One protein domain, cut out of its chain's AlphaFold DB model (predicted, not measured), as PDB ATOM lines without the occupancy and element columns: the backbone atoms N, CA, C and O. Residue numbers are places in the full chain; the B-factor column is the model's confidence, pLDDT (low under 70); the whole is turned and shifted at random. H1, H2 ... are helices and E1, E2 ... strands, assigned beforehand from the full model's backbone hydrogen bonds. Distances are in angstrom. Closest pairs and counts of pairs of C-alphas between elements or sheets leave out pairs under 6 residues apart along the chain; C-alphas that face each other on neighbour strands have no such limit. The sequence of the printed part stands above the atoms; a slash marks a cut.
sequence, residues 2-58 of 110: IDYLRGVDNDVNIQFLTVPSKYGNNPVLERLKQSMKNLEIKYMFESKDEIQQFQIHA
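Overview. This is residues 2 to 58 of the 110 residues of a protein of Candidatus Pacearchaeota archaeon CG_4_9_14_0_2_um_filter_39_13 (UniProt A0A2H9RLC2). A narrow parallel pair of strands, E1 and E2, has H2 packed on E2, and the hairpin E3 and E4 makes one end of a loose rod. The 57 printed residues include, in order, H1, E1, H2, E2, E3, E4: mixed helices and strands, radius of gyration of the C-alphas 13.3 A, spans 42 by 19 by 16 A.

Along the chain. Find C-alpha 2 at (64.879, 39.538, 77.548), where H1, residues 2 to 6, begins. Then come E1, 14 to 18, 12.9 A; H2, 27 to 35, 12.6 A; E2, 39 to 43, 13.3 A; E3, 46 to 48; and E4, 51 to 54, ending at (43.199, 29.402, 67.543).

Arrangement. E1, H2, E2 form a strand-helix-strand unit, parallel neighbour strands with a helix between, its crossover right-handed; look at N 16 and O 40, 2.8 A. The closest C-alphas of H2 and E2, Lys 33 and Leu 39, are 5.8 A apart. H1 and H2 are close but not clearly touching, C-alphas 2 and 28 at 7.7 A. E2 runs on into E3 at 13 degrees; E3 and E4 are an antiparallel hairpin, N 48 to O 51 3.0 A. Every O i to N i+4 pair is within hydrogen-bond range in H2; H1 has 0 of 1, and 1 of 2 O i to N i+3 pairs.

Size, cuts and confidence. The farthest C-alphas, Asp 9 and Asp 49, are 42.6 A apart. The printed part has no cut and no long link; pLDDT is under 70 at residues 2 to 3, 47 to 48 and 50 to 53.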
ATOM      1  N   ILE A   2      64.589  39.952  76.168       57.34
ATOM      2  CA  ILE A   2      64.879  39.538  77.548       57.34
ATOM      3  C   ILE A   2      65.077  40.712  78.516       57.34
ATOM      4  O   ILE A   2      64.704  40.597  79.680       57.34
ATOM      5  N   ASP A   3      65.665  41.819  78.068       65.25
ATOM      6  CA  ASP A   3      66.152  42.826  79.018       65.25
ATOM      7  C   ASP A   3      65.039  43.680  79.629       65.25
ATOM      8  O   ASP A   3      65.172  44.114  80.769       65.25
ATOM      9  N   TYR A   4      63.900  43.827  78.949       73.62
ATOM     10  CA  TYR A   4      62.775  44.612  79.464       73.62
ATOM     11  C   TYR A   4      62.117  43.973  80.695       73.62
ATOM     12  O   TYR A   4      61.754  44.681  81.622       73.62
ATOM     13  N   LEU A   5      62.014  42.637  80.745       78.94
ATOM     14  CA  LEU A   5      61.432  41.940  81.899       78.94
ATOM     15  C   LEU A   5      62.379  41.914  83.106       78.94
ATOM     16  O   LEU A   5      61.927  41.891  84.242       78.94
ATOM     17  N   ARG A   6      63.697  41.948  82.876       75.00
ATOM     18  CA  ARG A   6      64.698  41.959  83.957       75.00
ATOM     19  C   ARG A   6      64.756  43.278  84.724       75.00
ATOM     20  O   ARG A   6      65.301  43.293  85.821       75.00
ATOM     21  N   GLY A   7      64.266  44.362  84.127       79.25
ATOM     22  CA  GLY A   7      64.196  45.676  84.763       79.25
ATOM     23  C   GLY A   7      62.942  45.892  85.607       79.25
ATOM     24  O   GLY A   7      62.786  46.979  86.148       79.25
ATOM     25  N   VAL A   8      62.047  44.902  85.687       84.25
ATOM     26  CA  VAL A   8      60.818  44.985  86.480       84.25
ATOM     27  C   VAL A   8      61.117  44.600  87.927       84.25
ATOM     28  O   VAL A   8      61.770  43.582  88.176       84.25
ATOM     29  N   ASP A   9      60.633  45.406  88.871       88.06
ATOM     30  CA  ASP A   9      60.803  45.150  90.299       88.06
ATOM     31  C   ASP A   9      60.129  43.834  90.731       88.06
ATOM     32  O   ASP A   9      59.136  43.381  90.159       88.06
ATOM     33  N   ASN A  10      60.696  43.177  91.749       87.12
ATOM     34  CA  ASN A  10      60.260  41.840  92.181       87.12
ATOM     35  C   ASN A  10      58.872  41.815  92.849       87.12
ATOM     36  O   ASN A  10      58.321  40.733  93.047       87.12
ATOM     37  N   ASP A  11      58.350  42.967  93.261       92.31
ATOM     38  CA  ASP A  11      57.017  43.140  93.842       92.31
ATOM     39  C   ASP A  11      55.918  43.299  92.781       92.31
ATOM     40  O   ASP A  11      54.738  43.134  93.094       92.31
ATOM     41  N   VAL A  12      56.291  43.538  91.521       92.88
ATOM     42  CA  VAL A  12      55.355  43.580  90.397       92.88
ATOM     43  C   VAL A  12      55.090  42.163  89.904       92.88
ATOM     44  O   VAL A  12      56.009  41.461  89.486       92.88
ATOM     45  N   ASN A  13      53.828  41.737  89.908       94.50
ATOM     46  CA  ASN A  13      53.436  40.448  89.338       94.50
ATOM     47  C   ASN A  13      53.306  40.559  87.817       94.50
ATOM     48  O   ASN A  13      52.630  41.447  87.305       94.50
ATOM     49  N   ILE A  14      53.928  39.633  87.094       94.75
ATOM     50  CA  ILE A  14      53.940  39.602  85.635       94.75
ATOM     51  C   ILE A  14      53.247  38.327  85.177       94.75
ATOM     52  O   ILE A  14      53.711  37.220  85.458       94.75
ATOM     53  N   GLN A  15      52.177  38.483  84.407       95.00
ATOM     54  CA  GLN A  15      51.536  37.383  83.701       95.00
ATOM     55  C   GLN A  15      51.788  37.529  82.204       95.00
ATOM     56  O   GLN A  15      51.636  38.605  81.628       95.00
ATOM     57  N   PHE A  16      52.211  36.439  81.572       93.06
ATOM     58  CA  PHE A  16      52.556  36.427  80.161       93.06
ATOM     59  C   PHE A  16      51.826  35.291  79.454       93.06
ATOM     60  O   PHE A  16      52.110  34.111  79.669       93.06
ATOM     61  N   LEU A  17      50.914  35.651  78.559       92.94
ATOM     62  CA  LEU A  17      50.203  34.703  77.715       92.94
ATOM     63  C   LEU A  17      50.786  34.728  76.299       92.94
ATOM     64  O   LEU A  17      50.905  35.780  75.673       92.94
ATOM     65  N   THR A  18      51.185  33.566  75.789       91.69
ATOM     66  CA  THR A  18      51.809  33.449  74.463       91.69
ATOM     67  C   THR A  18      51.440  32.134  73.784       91.69
ATOM     68  O   THR A  18      50.713  31.317  74.338       91.69
ATOM     69  N   VAL A  19      51.941  31.915  72.571       89.44
ATOM     70  CA  VAL A  19      51.795  30.653  71.834       89.44
ATOM     71  C   VAL A  19      53.143  29.931  71.752       89.44
ATOM     72  O   VAL A  19      54.189  30.591  71.670       89.44
ATOM     73  N   PRO A  20      53.171  28.587  71.773       88.44
ATOM     74  CA  PRO A  20      54.403  27.852  71.544       88.44
ATOM     75  C   PRO A  20      54.857  28.019  70.091       88.44
ATOM     76  O   PRO A  20      54.089  28.344  69.184       88.44
ATOM     77  N   SER A  21      56.142  27.781  69.859       83.50
ATOM     78  CA  SER A  21      56.664  27.646  68.503       83.50
ATOM     79  C   SER A  21      56.416  26.231  67.974       83.50
ATOM     80  O   SER A  21      56.128  25.314  68.741       83.50
ATOM     81  N   LYS A  22      56.671  26.003  66.680       79.38
ATOM     82  CA  LYS A  22      56.724  24.642  66.110       79.38
ATOM     83  C   LYS A  22      57.749  23.708  66.779       79.38
ATOM     84  O   LYS A  22      57.717  22.510  66.544       79.38
ATOM     85  N   TYR A  23      58.670  24.253  67.576       80.62
ATOM     86  CA  TYR A  23      59.672  23.506  68.339       80.62
ATOM     87  C   TYR A  23      59.313  23.387  69.832       80.62
ATOM     88  O   TYR A  23      60.159  23.001  70.634       80.62
ATOM     89  N   GLY A  24      58.080  23.739  70.212       85.38
ATOM     90  CA  GLY A  24      57.616  23.785  71.596       85.38
ATOM     91  C   GLY A  24      57.762  25.167  72.241       85.38
ATOM     92  O   GLY A  24      57.881  26.194  71.555       85.38
ATOM     93  N   ASN A  25      57.716  25.180  73.574       90.50
ATOM     94  CA  ASN A  25      57.787  26.385  74.403       90.50
ATOM     95  C   ASN A  25      59.096  27.149  74.183       90.50
ATOM     96  O   ASN A  25      60.129  26.585  73.819       90.50
ATOM     97  N   ASN A  26      59.063  28.462  74.405       89.62
ATOM     98  CA  ASN A  26      60.225  29.300  74.149       89.62
ATOM     99  C   ASN A  26      61.286  29.085  75.252       89.62
ATOM    100  O   ASN A  26      61.043  29.475  76.395       89.62
ATOM    101  N   PRO A  27      62.490  28.564  74.940       90.38
ATOM    102  CA  PRO A  27      63.491  28.216  75.955       90.38
ATOM    103  C   PRO A  27      63.992  29.426  76.754       90.38
ATOM    104  O   PRO A  27      64.452  29.288  77.886       90.38
ATOM    105  N   VAL A  28      63.905  30.629  76.181       88.75
ATOM    106  CA  VAL A  28      64.245  31.870  76.879       88.75
ATOM    107  C   VAL A  28      63.205  32.202  77.944       88.75
ATOM    108  O   VAL A  28      63.589  32.563  79.054       88.75
ATOM    109  N   LEU A  29      61.917  32.073  77.616       89.31
ATOM    110  CA  LEU A  29      60.826  32.316  78.559       89.31
ATOM    111  C   LEU A  29      60.838  31.271  79.680       89.31
ATOM    112  O   LEU A  29      60.739  31.639  80.846       89.31
ATOM    113  N   GLU A  30      61.091  30.002  79.352       91.44
ATOM    114  CA  GLU A  30      61.247  28.943  80.361       91.44
ATOM    115  C   GLU A  30      62.400  29.229  81.329       91.44
ATOM    116  O   GLU A  30      62.256  29.082  82.542       91.44
ATOM    117  N   ARG A  31      63.542  29.703  80.816       90.69
ATOM    118  CA  ARG A  31      64.666  30.100  81.673       90.69
ATOM    119  C   ARG A  31      64.323  31.307  82.548       90.69
ATOM    120  O   ARG A  31      64.746  31.348  83.699       90.69
ATOM    121  N   LEU A  32      63.573  32.281  82.027       89.06
ATOM    122  CA  LEU A  32      63.136  33.438  82.813       89.06
ATOM    123  C   LEU A  32      62.194  33.022  83.943       89.06
ATOM    124  O   LEU A  32      62.431  33.430  85.078       89.06
ATOM    125  N   LYS A  33      61.228  32.139  83.664       89.75
ATOM    126  CA  LYS A  33      60.313  31.552  84.658       89.75
ATOM    127  C   LYS A  33      61.053  30.881  85.820       89.75
ATOM    128  O   LYS A  33      60.602  30.936  86.955       89.75
ATOM    129  N   GLN A  34      62.211  30.269  85.557       89.88
ATOM    130  CA  GLN A  34      63.051  29.667  86.604       89.88
ATOM    131  C   GLN A  34      63.781  30.708  87.469       89.88
ATOM    132  O   GLN A  34      64.085  30.434  88.628       89.88
ATOM    133  N   SER A  35      64.091  31.881  86.912       89.00
ATOM    134  CA  SER A  35      64.851  32.937  87.596       89.00
ATOM    135  C   SER A  35      63.991  34.014  88.262       89.00
ATOM    136  O   SER A  35      64.444  34.639  89.216       89.00
ATOM    137  N   MET A  36      62.769  34.233  87.775       90.69
ATOM    138  CA  MET A  36      61.867  35.300  88.208       90.69
ATOM    139  C   MET A  36      60.651  34.691  88.903       90.69
ATOM    140  O   MET A  36      59.811  34.067  88.262       90.69
ATOM    141  N   LYS A  37      60.556  34.867  90.224       90.38
ATOM    142  CA  LYS A  37      59.454  34.301  91.027       90.38
ATOM    143  C   LYS A  37      58.114  34.996  90.791       90.38
ATOM    144  O   LYS A  37      57.077  34.399  91.043       90.38
ATOM    145  N   ASN A  38      58.158  36.240  90.330       93.38
ATOM    146  CA  ASN A  38      57.014  37.088  90.016       93.38
ATOM    147  C   ASN A  38      56.530  36.936  88.561       93.38
ATOM    148  O   ASN A  38      55.679  37.705  88.134       93.38
ATOM    149  N   LEU A  39      57.075  35.984  87.792       93.38
ATOM    150  CA  LEU A  39      56.721  35.764  86.391       93.38
ATOM    151  C   LEU A  39      55.947  34.453  86.210       93.38
ATOM    152  O   LEU A  39      56.503  33.360  86.344       93.38
ATOM    153  N   GLU A  40      54.689  34.565  85.799       94.44
ATOM    154  CA  GLU A  40      53.888  33.447  85.311       94.44
ATOM    155  C   GLU A  40      53.801  33.489  83.782       94.44
ATOM    156  O   GLU A  40      53.559  34.530  83.178       94.44
ATOM    157  N   ILE A  41      54.016  32.338  83.141       92.81
ATOM    158  CA  ILE A  41      53.913  32.195  81.685       92.81
ATOM    159  C   ILE A  41      52.965  31.039  81.381       92.81
ATOM    160  O   ILE A  41      53.222  29.908  81.823       92.81
ATOM    161  N   LYS A  42      51.924  31.330  80.593       92.44
ATOM    162  CA  LYS A  42      50.983  30.359  80.023       92.44
ATOM    163  C   LYS A  42      51.111  30.312  78.502       92.44
ATOM    164  O   LYS A  42      51.373  31.322  77.843       92.44
ATOM    165  N   TYR A  43      50.917  29.119  77.949       90.50
ATOM    166  CA  TYR A  43      50.981  28.869  76.514       90.50
ATOM    167  C   TYR A  43      49.613  28.419  76.012       90.50
ATOM    168  O   TYR A  43      49.134  27.363  76.413       90.50
ATOM    169  N   MET A  44      49.012  29.192  75.110       86.38
ATOM    170  CA  MET A  44      47.792  28.799  74.412       86.38
ATOM    171  C   MET A  44      48.161  28.053  73.132       86.38
ATOM    172  O   MET A  44      48.803  28.608  72.235       86.38
ATOM    173  N   PHE A  45      47.741  26.796  73.029       77.88
ATOM    174  CA  PHE A  45      47.854  26.025  71.799       77.88
ATOM    175  C   PHE A  45      46.667  25.083  71.668       77.88
ATOM    176  O   PHE A  45      46.553  24.116  72.414       77.88
ATOM    177  N   GLU A  46      45.805  25.359  70.694       70.38
ATOM    178  CA  GLU A  46      44.725  24.456  70.324       70.38
ATOM    179  C   GLU A  46      44.914  24.014  68.874       70.38
ATOM    180  O   GLU A  46      44.895  24.825  67.939       70.38
ATOM    181  N   SER A  47      45.124  22.712  68.691       65.44
ATOM    182  CA  SER A  47      45.211  22.079  67.379       65.44
ATOM    183  C   SER A  47      44.170  20.980  67.257       65.44
ATOM    184  O   SER A  47      44.058  20.135  68.147       65.44
ATOM    185  N   LYS A  48      43.477  20.941  66.121       69.06
ATOM    186  CA  LYS A  48      42.585  19.848  65.737       69.06
ATOM    187  C   LYS A  48      42.994  19.358  64.356       69.06
ATOM    188  O   LYS A  48      43.200  20.178  63.467       69.06
ATOM    189  N   ASP A  49      43.136  18.043  64.195       74.62
ATOM    190  CA  ASP A  49      43.549  17.413  62.931       74.62
ATOM    191  C   ASP A  49      44.853  18.015  62.359       74.62
ATOM    192  O   ASP A  49      44.959  18.287  61.170       74.62
ATOM    193  N   GLU A  50      45.830  18.286  63.237       66.12
ATOM    194  CA  GLU A  50      47.120  18.937  62.923       66.12
ATOM    195  C   GLU A  50      47.029  20.396  62.425       66.12
ATOM    196  O   GLU A  50      48.046  21.015  62.111       66.12
ATOM    197  N   ILE A  51      45.833  20.996  62.425       65.88
ATOM    198  CA  ILE A  51      45.603  22.400  62.071       65.88
ATOM    199  C   ILE A  51      45.453  23.224  63.354       65.88
ATOM    200  O   ILE A  51      44.627  22.915  64.218       65.88
ATOM    201  N   GLN A  52      46.238  24.296  63.478       68.50
ATOM    202  CA  GLN A  52      46.078  25.273  64.556       68.50
ATOM    203  C   GLN A  52      44.749  26.018  64.376       68.50
ATOM    204  O   GLN A  52      44.569  26.728  63.389       68.50
ATOM    205  N   GLN A  53      43.819  25.839  65.317       68.88
ATOM    206  CA  GLN A  53      42.472  26.421  65.245       68.88
ATOM    207  C   GLN A  53      42.468  27.863  65.763       68.88
ATOM    208  O   GLN A  53      41.922  28.755  65.119       68.88
ATOM    209  N   PHE A  54      43.136  28.097  66.896       70.50
ATOM    210  CA  PHE A  54      43.199  29.402  67.543       70.50
ATOM    211  C   PHE A  54      44.649  29.810  67.802       70.50
ATOM    212  O   PHE A  54      45.477  29.028  68.283       70.50
ATOM    213  N   GLN A  55      44.968  31.060  67.461       78.06
ATOM    214  CA  GLN A  55      46.271  31.658  67.710       78.06
ATOM    215  C   GLN A  55      46.094  33.050  68.307       78.06
ATOM    216  O   GLN A  55      45.426  33.910  67.733       78.06
ATOM    217  N   ILE A  56      46.780  33.298  69.418       87.06
ATOM    218  CA  ILE A  56      46.946  34.654  69.926       87.06
ATOM    219  C   ILE A  56      47.915  35.379  68.993       87.06
ATOM    220  O   ILE A  56      49.116  35.100  68.966       87.06
ATOM    221  N   HIS A  57      47.380  36.312  68.210       90.69
ATOM    222  CA  HIS A  57      48.167  37.249  67.408       90.69
ATOM    223  C   HIS A  57      48.115  38.680  67.965       90.69
ATOM    224  O   HIS A  57      48.659  39.603  67.360       90.69
ATOM    225  N   ALA A  58      47.511  38.877  69.132       92.88
ATOM    226  CA  ALA A  58      47.520  40.152  69.831       92.88
ATOM    227  C   ALA A  58      48.926  40.478  70.375       92.88
ATOM    228  O   ALA A  58      49.700  39.574  70.696       92.88
TER     229      ALA A  58